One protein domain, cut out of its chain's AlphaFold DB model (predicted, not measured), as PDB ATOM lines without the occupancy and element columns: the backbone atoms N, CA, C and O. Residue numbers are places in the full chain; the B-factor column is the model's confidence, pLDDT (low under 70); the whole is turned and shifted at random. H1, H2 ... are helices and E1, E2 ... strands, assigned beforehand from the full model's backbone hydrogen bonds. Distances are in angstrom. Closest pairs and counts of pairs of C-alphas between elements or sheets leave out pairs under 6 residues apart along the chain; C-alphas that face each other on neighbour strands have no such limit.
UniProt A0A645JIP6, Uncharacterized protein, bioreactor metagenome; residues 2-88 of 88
ATOM      1  N   PHE A   2      13.142  -1.315   8.876       96.88
ATOM      2  CA  PHE A   2      12.220  -1.037   7.773       96.88
ATOM      3  C   PHE A   2      12.636  -1.835   6.537       96.88
ATOM      4  O   PHE A   2      13.826  -2.085   6.346       96.88
ATOM      5  N   LEU A   3      11.658  -2.219   5.722       97.12
ATOM      6  CA  LEU A   3      11.849  -2.822   4.408       97.12
ATOM      7  C   LEU A   3      10.934  -2.098   3.425       97.12
ATOM      8  O   LEU A   3       9.726  -2.067   3.637       97.12
ATOM      9  N   GLU A   4      11.499  -1.554   2.354       96.38
ATOM     10  CA  GLU A   4      10.729  -1.098   1.200       96.38
ATOM     11  C   GLU A   4      10.731  -2.209   0.147       96.38
ATOM     12  O   GLU A   4      11.790  -2.714  -0.228       96.38
ATOM     13  N   LEU A   5       9.544  -2.625  -0.290       95.38
ATOM     14  CA  LEU A   5       9.356  -3.677  -1.281       95.38
ATOM     15  C   LEU A   5       8.582  -3.119  -2.470       95.38
ATOM     16  O   LEU A   5       7.459  -2.638  -2.324       95.38
ATOM     17  N   ASN A   6       9.189  -3.229  -3.648       93.94
ATOM     18  CA  ASN A   6       8.605  -2.770  -4.896       93.94
ATOM     19  C   ASN A   6       8.463  -3.911  -5.905       93.94
ATOM     20  O   ASN A   6       9.347  -4.763  -6.008       93.94
ATOM     21  N   GLN A   7       7.396  -3.863  -6.701       90.88
ATOM     22  CA  GLN A   7       7.260  -4.638  -7.927       90.88
ATOM     23  C   GLN A   7       7.095  -3.666  -9.092       90.88
ATOM     24  O   GLN A   7       6.134  -2.904  -9.152       90.88
ATOM     25  N   SER A   8       8.045  -3.699 -10.023       91.00
ATOM     26  CA  SER A   8       7.980  -2.887 -11.236       91.00
ATOM     27  C   SER A   8       6.766  -3.245 -12.088       91.00
ATOM     28  O   SER A   8       6.356  -4.408 -12.140       91.00
ATOM     29  N   TRP A   9       6.245  -2.246 -12.803       89.50
ATOM     30  CA  TRP A   9       5.115  -2.398 -13.728       89.50
ATOM     31  C   TRP A   9       3.850  -2.985 -13.078       89.50
ATOM     32  O   TRP A   9       3.136  -3.779 -13.688       89.50
ATOM     33  N   ASP A  10       3.566  -2.587 -11.835       90.38
ATOM     34  CA  ASP A  10       2.398  -3.054 -11.090       90.38
ATOM     35  C   ASP A  10       1.228  -2.062 -11.192       90.38
ATOM     36  O   ASP A  10       1.077  -1.152 -10.379       90.38
ATOM     37  N   TRP A  11       0.389  -2.206 -12.216       91.31
ATOM     38  CA  TRP A  11      -0.792  -1.356 -12.409       91.31
ATOM     39  C   TRP A  11      -2.043  -1.923 -11.739       91.31
ATOM     40  O   TRP A  11      -2.235  -3.134 -11.660       91.31
ATOM     41  N   ASN A  12      -2.956  -1.033 -11.348       92.81
ATOM     42  CA  ASN A  12      -4.310  -1.409 -10.947       92.81
ATOM     43  C   ASN A  12      -5.347  -0.360 -11.386       92.81
ATOM     44  O   ASN A  12      -5.017   0.607 -12.073       92.81
ATOM     45  N   GLU A  13      -6.606  -0.543 -10.982       94.00
ATOM     46  CA  GLU A  13      -7.716   0.364 -11.320       94.00
ATOM     47  C   GLU A  13      -7.502   1.805 -10.832       94.00
ATOM     48  O   GLU A  13      -8.006   2.749 -11.438       94.00
ATOM     49  N   HIS A  14      -6.734   1.995  -9.756       94.56
ATOM     50  CA  HIS A  14      -6.387   3.307  -9.228       94.56
ATOM     51  C   HIS A  14      -5.056   3.846  -9.781       94.56
ATOM     52  O   HIS A  14      -4.920   5.052  -9.969       94.56
ATOM     53  N   TRP A  15      -4.065   2.989 -10.010       94.81
ATOM     54  CA  TRP A  15      -2.697   3.279 -10.445       94.81
ATOM     55  C   TRP A  15      -2.510   2.812 -11.885       94.81
ATOM     56  O   TRP A  15      -1.846   1.818 -12.178       94.81
ATOM     57  N   THR A  16      -3.155   3.530 -12.801       94.12
ATOM     58  CA  THR A  16      -3.144   3.215 -14.230       94.12
ATOM     59  C   THR A  16      -1.844   3.663 -14.896       94.12
ATOM     60  O   THR A  16      -1.154   4.575 -14.432       94.12
ATOM     61  N   ASN A  17      -1.513   3.062 -16.037       90.19
ATOM     62  CA  ASN A  17      -0.312   3.395 -16.815       90.19
ATOM     63  C   ASN A  17      -0.231   4.870 -17.251       90.19
ATOM     64  O   ASN A  17       0.860   5.401 -17.442       90.19
ATOM     65  N   ASN A  18      -1.374   5.539 -17.387       91.88
ATOM     66  CA  ASN A  18      -1.487   6.917 -17.851       91.88
ATOM     67  C   ASN A  18      -1.808   7.930 -16.740       91.88
ATOM     68  O   ASN A  18      -2.049   9.090 -17.061       91.88
ATOM     69  N   LYS A  19      -1.812   7.532 -15.460       94.88
ATOM     70  CA  LYS A  19      -2.163   8.428 -14.345       94.88
ATOM     71  C   LYS A  19      -1.216   9.622 -14.203       94.88
ATOM     72  O   LYS A  19      -1.661  10.731 -13.926       94.88
ATOM     73  N   PHE A  20       0.078   9.400 -14.445       94.62
ATOM     74  CA  PHE A  20       1.107  10.443 -14.491       94.62
ATOM     75  C   PHE A  20       1.883  10.351 -15.814       94.62
ATOM     76  O   PHE A  20       3.009   9.852 -15.858       94.62
ATOM     77  N   PRO A  21       1.302  10.814 -16.934       92.25
ATOM     78  CA  PRO A  21       1.835  10.544 -18.269       92.25
ATOM     79  C   PRO A  21       3.170  11.253 -18.549       92.25
ATOM     80  O   PRO A  21       3.918  10.818 -19.425       92.25
ATOM     81  N   GLY A  22       3.497  12.314 -17.804       95.06
ATOM     82  CA  GLY A  22       4.778  13.024 -17.880       95.06
ATOM     83  C   GLY A  22       5.836  12.556 -16.876       95.06
ATOM     84  O   GLY A  22       6.955  13.057 -16.910       95.06
ATOM     85  N   ASP A  23       5.507  11.627 -15.975       94.81
ATOM     86  CA  ASP A  23       6.427  11.169 -14.934       94.81
ATOM     87  C   ASP A  23       7.093   9.859 -15.380       94.81
ATOM     88  O   ASP A  23       6.478   8.794 -15.376       94.81
ATOM     89  N   ASN A  24       8.343   9.944 -15.845       92.25
ATOM     90  CA  ASN A  24       9.078   8.766 -16.313       92.25
ATOM     91  C   ASN A  24       9.406   7.804 -15.172       92.25
ATOM     92  O   ASN A  24       9.339   6.597 -15.386       92.25
ATOM     93  N   GLU A  25       9.675   8.322 -13.973       92.31
ATOM     94  CA  GLU A  25       9.952   7.496 -12.795       92.31
ATOM     95  C   GLU A  25       8.719   6.673 -12.432       92.31
ATOM     96  O   GLU A  25       8.804   5.453 -12.281       92.31
ATOM     97  N   TYR A  26       7.543   7.311 -12.426       93.31
ATOM     98  CA  TYR A  26       6.271   6.615 -12.219       93.31
ATOM     99  C   TYR A  26       6.095   5.429 -13.173       93.31
ATOM    100  O   TYR A  26       5.713   4.345 -12.743       93.31
ATOM    101  N   LYS A  27       6.411   5.598 -14.463       90.06
ATOM    102  CA  LYS A  27       6.219   4.550 -15.482       90.06
ATOM    103  C   LYS A  27       7.085   3.307 -15.262       90.06
ATOM    104  O   LYS A  27       6.775   2.264 -15.832       90.06
ATOM    105  N   THR A  28       8.150   3.401 -14.467       87.81
ATOM    106  CA  THR A  28       8.994   2.245 -14.128       87.81
ATOM    107  C   THR A  28       8.400   1.387 -13.004       87.81
ATOM    108  O   THR A  28       8.663   0.186 -12.944       87.81
ATOM    109  N   SER A  29       7.558   1.975 -12.145       86.06
ATOM    110  CA  SER A  29       6.993   1.316 -10.957       86.06
ATOM    111  C   SER A  29       5.484   1.109 -11.058       86.06
ATOM    112  O   SER A  29       5.007  -0.021 -11.031       86.06
ATOM    113  N   SER A  30       4.742   2.186 -11.325       90.12
ATOM    114  CA  SER A  30       3.278   2.271 -11.459       90.12
ATOM    115  C   SER A  30       2.496   2.291 -10.149       90.12
ATOM    116  O   SER A  30       1.822   3.275  -9.874       90.12
ATOM    117  N   GLN A  31       2.603   1.274  -9.299       92.94
ATOM    118  CA  GLN A  31       2.168   1.390  -7.906       92.94
ATOM    119  C   GLN A  31       3.355   1.815  -7.029       92.94
ATOM    120  O   GLN A  31       4.494   1.433  -7.317       92.94
ATOM    121  N   PRO A  32       3.122   2.636  -5.989       94.94
ATOM    122  CA  PRO A  32       4.150   2.931  -5.004       94.94
ATOM    123  C   PRO A  32       4.615   1.672  -4.267       94.94
ATOM    124  O   PRO A  32       3.826   0.758  -4.020       94.94
ATOM    125  N   ALA A  33       5.884   1.663  -3.858       95.44
ATOM    126  CA  ALA A  33       6.453   0.575  -3.079       95.44
ATOM    127  C   ALA A  33       5.860   0.539  -1.664       95.44
ATOM    128  O   ALA A  33       5.625   1.580  -1.042       95.44
ATOM    129  N   LEU A  34       5.651  -0.666  -1.136       96.88
ATOM    130  CA  LEU A  34       5.171  -0.867   0.226       96.88
ATOM    131  C   LEU A  34       6.315  -0.760   1.222       96.88
ATOM    132  O   LEU A  34       7.379  -1.346   1.034       96.88
ATOM    133  N   VAL A  35       6.056  -0.080   2.332       97.56
ATOM    134  CA  VAL A  35       6.974   0.002   3.462       97.56
ATOM    135  C   VAL A  35       6.455  -0.887   4.579       97.56
ATOM    136  O   VAL A  35       5.351  -0.703   5.096       97.56
ATOM    137  N   TYR A  36       7.285  -1.842   4.972       97.75
ATOM    138  CA  TYR A  36       7.052  -2.737   6.088       97.75
ATOM    139  C   TYR A  36       7.960  -2.385   7.261       97.75
ATOM    140  O   TYR A  36       9.086  -1.914   7.083       97.75
ATOM    141  N   VAL A  37       7.498  -2.673   8.476       97.75
ATOM    142  CA  VAL A  37       8.290  -2.495   9.693       97.75
ATOM    143  C   VAL A  37       8.191  -3.706  10.602       97.75
ATOM    144  O   VAL A  37       7.156  -4.366  10.697       97.75
ATOM    145  N   THR A  38       9.274  -3.955  11.328       97.12
ATOM    146  CA  THR A  38       9.253  -4.780  12.532       97.12
ATOM    147  C   THR A  38      10.198  -4.217  13.589       97.12
ATOM    148  O   THR A  38      11.152  -3.487  13.275       97.12
ATOM    149  N   LYS A  39       9.945  -4.555  14.853       95.38
ATOM    150  CA  LYS A  39      10.901  -4.312  15.937       95.38
ATOM    151  C   LYS A  39      11.922  -5.439  15.899       95.38
ATOM    152  O   LYS A  39      11.552  -6.596  16.020       95.38
ATOM    153  N   LEU A  40      13.186  -5.080  15.696       92.81
ATOM    154  CA  LEU A  40      14.268  -6.051  15.707       92.81
ATOM    155  C   LEU A  40      14.686  -6.288  17.159       92.81
ATOM    156  O   LEU A  40      15.069  -5.335  17.835       92.81
ATOM    157  N   ASP A  41      14.629  -7.534  17.610       92.50
ATOM    158  CA  ASP A  41      15.287  -7.977  18.834       92.50
ATOM    159  C   ASP A  41      16.567  -8.721  18.454       92.50
ATOM    160  O   ASP A  41      16.532  -9.801  17.868       92.50
ATOM    161  N   THR A  42      17.712  -8.118  18.765       92.56
ATOM    162  CA  THR A  42      19.030  -8.684  18.450       92.56
ATOM    163  C   THR A  42      19.436  -9.824  19.377       92.56
ATOM    164  O   THR A  42      20.398 -10.526  19.075       92.56
ATOM    165  N   ASN A  43      18.724 -10.013  20.490       94.00
ATOM    166  CA  ASN A  43      18.953 -11.117  21.420       94.00
ATOM    167  C   ASN A  43      18.088 -12.338  21.086       94.00
ATOM    168  O   ASN A  43      18.401 -13.448  21.515       94.00
ATOM    169  N   SER A  44      17.017 -12.142  20.313       92.31
ATOM    170  CA  SER A  44      16.130 -13.215  19.879       92.31
ATOM    171  C   SER A  44      16.615 -13.868  18.583       92.31
ATOM    172  O   SER A  44      17.209 -13.237  17.706       92.31
ATOM    173  N   ARG A  45      16.337 -15.168  18.460       93.12
ATOM    174  CA  ARG A  45      16.537 -15.965  17.236       93.12
ATOM    175  C   ARG A  45      15.218 -16.357  16.578       93.12
ATOM    176  O   ARG A  45      15.213 -17.155  15.645       93.12
ATOM    177  N   GLU A  46      14.110 -15.821  17.072       95.50
ATOM    178  CA  GLU A  46      12.787 -16.077  16.522       95.50
ATOM    179  C   GLU A  46      12.543 -15.261  15.250       95.50
ATOM    180  O   GLU A  46      13.144 -14.206  15.021       95.50
ATOM    181  N   GLU A  47      11.634 -15.757  14.411       96.31
ATOM    182  CA  GLU A  47      11.139 -14.994  13.272       96.31
ATOM    183  C   GLU A  47      10.289 -13.820  13.756       96.31
ATOM    184  O   GLU A  47       9.230 -13.993  14.357       96.31
ATOM    185  N   MET A  48      10.714 -12.613  13.411       96.69
ATOM    186  CA  MET A  48       9.946 -11.396  13.631       96.69
ATOM    187  C   MET A  48       9.199 -11.054  12.351       96.69
ATOM    188  O   MET A  48       9.812 -10.817  11.310       96.69
ATOM    189  N   GLU A  49       7.871 -11.030  12.411       97.50
ATOM    190  CA  GLU A  49       7.053 -10.669  11.258       97.50
ATOM    191  C   GLU A  49       7.132  -9.163  10.980       97.50
ATOM    192  O   GLU A  49       7.085  -8.342  11.902       97.50
ATOM    193  N   LEU A  50       7.243  -8.799   9.701       98.06
ATOM    194  CA  LEU A  50       7.136  -7.420   9.250       98.06
ATOM    195  C   LEU A  50       5.702  -7.135   8.804       98.06
ATOM    196  O   LEU A  50       5.114  -7.892   8.034       98.06
ATOM    197  N   LYS A  51       5.152  -6.008   9.259       96.69
ATOM    198  CA  LYS A  51       3.804  -5.556   8.896       96.69
ATOM    199  C   LYS A  51       3.883  -4.332   7.985       96.69
ATOM    200  O   LYS A  51       4.743  -3.482   8.228       96.69
ATOM    201  N   PRO A  52       3.022  -4.226   6.959       96.31
ATOM    202  CA  PRO A  52       2.959  -3.028   6.135       96.31
ATOM    203  C   PRO A  52       2.455  -1.862   6.989       96.31
ATOM    204  O   PRO A  52       1.520  -2.020   7.773       96.31
ATOM    205  N   ILE A  53       3.084  -0.701   6.844       97.19
ATOM    206  CA  ILE A  53       2.720   0.525   7.575       97.19
ATOM    207  C   ILE A  53       2.420   1.703   6.659       97.19
ATOM    208  O   ILE A  53       2.030   2.763   7.135       97.19
ATOM    209  N   GLY A  54       2.639   1.537   5.361       97.31
ATOM    210  CA  GLY A  54       2.451   2.598   4.396       97.31
ATOM    211  C   GLY A  54       3.155   2.299   3.086       97.31
ATOM    212  O   GLY A  54       3.562   1.166   2.819       97.31
ATOM    213  N   HIS A  55       3.306   3.336   2.283       97.12
ATOM    214  CA  HIS A  55       3.969   3.286   0.997       97.12
ATOM    215  C   HIS A  55       4.798   4.552   0.757       97.12
ATOM    216  O   HIS A  55       4.575   5.587   1.395       97.12
ATOM    217  N   SER A  56       5.764   4.470  -0.155       95.94
ATOM    218  CA  SER A  56       6.570   5.620  -0.577       95.94
ATOM    219  C   SER A  56       5.833   6.486  -1.607       95.94
ATOM    220  O   SER A  56       4.708   6.191  -2.017       95.94
ATOM    221  N   HIS A  57       6.435   7.598  -2.034       95.62
ATOM    222  CA  HIS A  57       5.910   8.366  -3.164       95.62
ATOM    223  C   HIS A  57       5.967   7.522  -4.445       95.62
ATOM    224  O   HIS A  57       6.994   6.919  -4.736       95.62
ATOM    225  N   TYR A  58       4.924   7.568  -5.276       93.06
ATOM    226  CA  TYR A  58       4.816   6.797  -6.532       93.06
ATOM    227  C   TYR A  58       5.946   7.035  -7.555       93.06
ATOM    228  O   TYR A  58       6.044   6.330  -8.554       93.06
ATOM    229  N   SER A  59       6.766   8.061  -7.333       93.94
ATOM    230  CA  SER A  59       7.951   8.403  -8.131       93.94
ATOM    231  C   SER A  59       9.190   8.712  -7.284       93.94
ATOM    232  O   SER A  59      10.132   9.319  -7.778       93.94
ATOM    233  N   GLY A  60       9.183   8.350  -5.994       92.31
ATOM    234  CA  GLY A  60      10.361   8.451  -5.120       92.31
ATOM    235  C   GLY A  60      10.845   9.872  -4.789       92.31
ATOM    236  O   GLY A  60      12.004  10.049  -4.432       92.31
ATOM    237  N   LYS A  61       9.997  10.903  -4.916       94.31
ATOM    238  CA  LYS A  61      10.442  12.313  -4.931       94.31
ATOM    239  C   LYS A  61      10.617  12.990  -3.571       94.31
ATOM    240  O   LYS A  61      11.283  14.019  -3.519       94.31
ATOM    241  N   ASP A  62      10.001  12.491  -2.501       95.00
ATOM    242  CA  ASP A  62       9.901  13.253  -1.244       95.00
ATOM    243  C   ASP A  62      10.322  12.504   0.027       95.00
ATOM    244  O   ASP A  62      10.355  13.112   1.097       95.00
ATOM    245  N   GLY A  63      10.642  11.209  -0.069       93.62
ATOM    246  CA  GLY A  63      11.040  10.382   1.074       93.62
ATOM    247  C   GLY A  63       9.981  10.255   2.177       93.62
ATOM    248  O   GLY A  63      10.317   9.855   3.292       93.62
ATOM    249  N   LYS A  64       8.719  10.618   1.910       97.06
ATOM    250  CA  LYS A  64       7.639  10.542   2.900       97.06
ATOM    251  C   LYS A  64       7.047   9.140   2.970       97.06
ATOM    252  O   LYS A  64       7.001   8.412   1.980       97.06
ATOM    253  N   LEU A  65       6.533   8.812   4.153       97.25
ATOM    254  CA  LEU A  65       5.708   7.636   4.386       97.25
ATOM    255  C   LEU A  65       4.230   8.033   4.333       97.25
ATOM    256  O   LEU A  65       3.785   8.868   5.119       97.25
ATOM    257  N   TYR A  66       3.485   7.407   3.429       97.44
ATOM    258  CA  TYR A  66       2.038   7.553   3.300       97.44
ATOM    259  C   TYR A  66       1.360   6.326   3.913       97.44
ATOM    260  O   TYR A  66       1.581   5.213   3.450       97.44
ATOM    261  N   ASP A  67       0.557   6.502   4.960       96.38
ATOM    262  CA  ASP A  67      -0.070   5.410   5.726       96.38
ATOM    263  C   ASP A  67      -1.333   4.825   5.065       96.38
ATOM    264  O   ASP A  67      -1.757   3.711   5.380       96.38
ATOM    265  N   ASN A  68      -1.930   5.549   4.116       95.50
ATOM    266  CA  ASN A  68      -3.123   5.112   3.404       95.50
ATOM    267  C   ASN A  68      -2.807   4.059   2.331       95.50
ATOM    268  O   ASN A  68      -2.361   4.374   1.231       95.50
ATOM    269  N   LEU A  69      -3.154   2.807   2.615       95.38
ATOM    270  CA  LEU A  69      -2.949   1.673   1.709       95.38
ATOM    271  C   LEU A  69      -4.154   1.371   0.798       95.38
ATOM    272  O   LEU A  69      -4.071   0.467  -0.028       95.38
ATOM    273  N   ASN A  70      -5.269   2.106   0.905       95.38
ATOM    274  CA  ASN A  70      -6.554   1.734   0.281       95.38
ATOM    275  C   ASN A  70      -6.539   1.709  -1.252       95.38
ATOM    276  O   ASN A  70      -7.435   1.154  -1.878       95.38
ATOM    277  N   THR A  71      -5.551   2.359  -1.861       92.62
ATOM    278  CA  THR A  71      -5.411   2.429  -3.317       92.62
ATOM    279  C   THR A  71      -4.506   1.339  -3.887       92.62
ATOM    280  O   THR A  71      -4.422   1.184  -5.106       92.62
ATOM    281  N   LEU A  72      -3.818   0.597  -3.021       92.19
ATOM    282  CA  LEU A  72      -2.916  -0.483  -3.388       92.19
ATOM    283  C   LEU A  72      -3.698  -1.793  -3.450       92.19
ATOM    284  O   LEU A  72      -4.573  -2.041  -2.622       92.19
ATOM    285  N   SER A  73      -3.396  -2.642  -4.432       89.31
ATOM    286  CA  SER A  73      -4.133  -3.900  -4.620       89.31
ATOM    287  C   SER A  73      -3.206  -5.103  -4.750       89.31
ATOM    288  O   SER A  73      -3.005  -5.841  -3.788       89.31
ATOM    289  N   THR A  74      -2.634  -5.308  -5.929       84.56
ATOM    290  CA  THR A  74      -1.645  -6.341  -6.244       84.56
ATOM    291  C   THR A  74      -0.379  -6.158  -5.420       84.56
ATOM    292  O   THR A  74       0.125  -7.151  -4.898       84.56
ATOM    293  N   ALA A  75       0.028  -4.912  -5.157       84.62
ATOM    294  CA  ALA A  75       1.148  -4.592  -4.279       84.62
ATOM    295  C   ALA A  75       1.041  -5.256  -2.890       84.62
ATOM    296  O   ALA A  75       1.993  -5.874  -2.417       84.62
ATOM    297  N   LEU A  76      -0.144  -5.237  -2.260       90.06
ATOM    298  CA  LEU A  76      -0.383  -5.866  -0.945       90.06
ATOM    299  C   LEU A  76      -0.306  -7.400  -0.973       90.06
ATOM    300  O   LEU A  76      -0.310  -8.035   0.080       90.06
ATOM    301  N   LYS A  77      -0.259  -7.996  -2.168       91.69
ATOM    302  CA  LYS A  77      -0.251  -9.444  -2.401       91.69
ATOM    303  C   LYS A  77       1.077  -9.951  -2.970       91.69
ATOM    304  O   LYS A  77       1.194 -11.153  -3.184       91.69
ATOM    305  N   ILE A  78       2.070  -9.078  -3.190       89.81
ATOM    306  CA  ILE A  78       3.405  -9.469  -3.690       89.81
ATOM    307  C   ILE A  78       4.059 -10.479  -2.736       89.81
ATOM    308  O   ILE A  78       4.704 -11.432  -3.169       89.81
ATOM    309  N   ALA A  79       3.865 -10.290  -1.428       92.94
ATOM    310  CA  ALA A  79       4.355 -11.188  -0.394       92.94
ATOM    311  C   ALA A  79       3.228 -11.571   0.573       92.94
ATOM    312  O   ALA A  79       2.605 -10.708   1.187       92.94
ATOM    313  N   ASN A  80       3.020 -12.877   0.765       93.31
ATOM    314  CA  ASN A  80       2.048 -13.389   1.739       93.31
ATOM    315  C   ASN A  80       2.513 -13.205   3.194       93.31
ATOM    316  O   ASN A  80       1.693 -13.017   4.088       93.31
ATOM    317  N   LYS A  81       3.824 -13.300   3.442       95.56
ATOM    318  CA  LYS A  81       4.454 -13.120   4.755       95.56
ATOM    319  C   LYS A  81       5.886 -12.644   4.540       95.56
ATOM    320  O   LYS A  81       6.582 -13.177   3.680       95.56
ATOM    321  N   ILE A  82       6.332 -11.685   5.345       97.00
ATOM    322  CA  ILE A  82       7.734 -11.264   5.401       97.00
ATOM    323  C   ILE A  82       8.197 -11.408   6.847       97.00
ATOM    324  O   ILE A  82       7.534 -10.926   7.767       97.00
ATOM    325  N   THR A  83       9.330 -12.071   7.051       97.06
ATOM    326  CA  THR A  83       9.946 -12.244   8.368       97.06
ATOM    327  C   THR A  83      11.412 -11.848   8.341       97.06
ATOM    328  O   THR A  83      12.065 -11.857   7.296       97.06
ATOM    329  N   ALA A  84      11.933 -11.486   9.506       96.25
ATOM    330  CA  ALA A  84      13.349 -11.267   9.732       96.25
ATOM    331  C   ALA A  84      13.823 -12.082  10.929       96.25
ATOM    332  O   ALA A  84      13.092 -12.256  11.901       96.25
ATOM    333  N   VAL A  85      15.063 -12.553  10.858       95.44
ATOM    334  CA  VAL A  85      15.726 -13.288  11.933       95.44
ATOM    335  C   VAL A  85      17.167 -12.814  12.036       95.44
ATOM    336  O   VAL A  85      17.844 -12.627  11.023       95.44
ATOM    337  N   VAL A  86      17.647 -12.612  13.260       93.94
ATOM    338  CA  VAL A  86      19.049 -12.270  13.505       93.94
ATOM    339  C   VAL A  86      19.850 -13.566  13.551       93.94
ATOM    340  O   VAL A  86      19.585 -14.440  14.380       93.94
ATOM    341  N   LYS A  87      20.833 -13.705  12.656       90.06
ATOM    342  CA  LYS A  87      21.747 -14.859  12.618       90.06
ATOM    343  C   LYS A  87      22.973 -14.635  13.520       90.06
ATOM    344  O   LYS A  87      23.228 -13.483  13.880       90.06
ATOM    345  N   PRO A  88      23.623 -15.706  14.012       81.38
ATOM    346  CA  PRO A  88      24.851 -15.604  14.801       81.38
ATOM    347  C   PRO A  88      25.975 -14.899  14.046       81.38
ATOM    348  O   PRO A  88      26.021 -15.048  12.803       81.38
TER     349      PRO A  88
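Overview. This is residues 2 to 88 of the 88 residues of an uncharacterized protein of bioreactor metagenome (UniProt A0A645JIP6). With little regular structure, this domain is mostly loops about a small three-stranded sheet, drawn out between two ends. The loop of the E2-E3 hairpin, residues 38 to 50, reaches to one end, and H1 is toward the other. The 87 printed residues hold E1, H1, E2 and E3 in that order, class mixed, with 19 residues in named elements; the antiparallel sheet runs E1 E2 E3. It is only just loose, close to compact (radius of gyration of the C-alphas 14.8 A), and spans 48 by 24 by 21 A.

Arrangement. Start at E1, residues 2 to 5, antiparallel to E2, residues 34 to 37; N 3 and O 36, 2.9 A apart, are within hydrogen-bond range. E2 and E3, residues 51 to 55, form a hairpin; see N 35 and O 54, 2.8 A. H1, residues 24 to 29, is not on the sheet; 0 of its 2 O i to N i+4 pairs but 3 of 3 O i to N i+3 pairs are within range.

Along the chain. Find C-alpha 2 at (12.220, -1.037, 7.773), where E1 begins, 9.9 A long. H1 runs 9.4 A, E2 10.1 A, and E3 11.9 A to C-alpha 55 at (3.969, 3.286, 0.997).

Size, cuts and confidence. The C-alphas farthest apart, of Pro 21 and Asn 43, are 48.3 A apart. Links E1 to H1 and E2 to E3 are long. The printed part has no cut, and no printed residue is under 70.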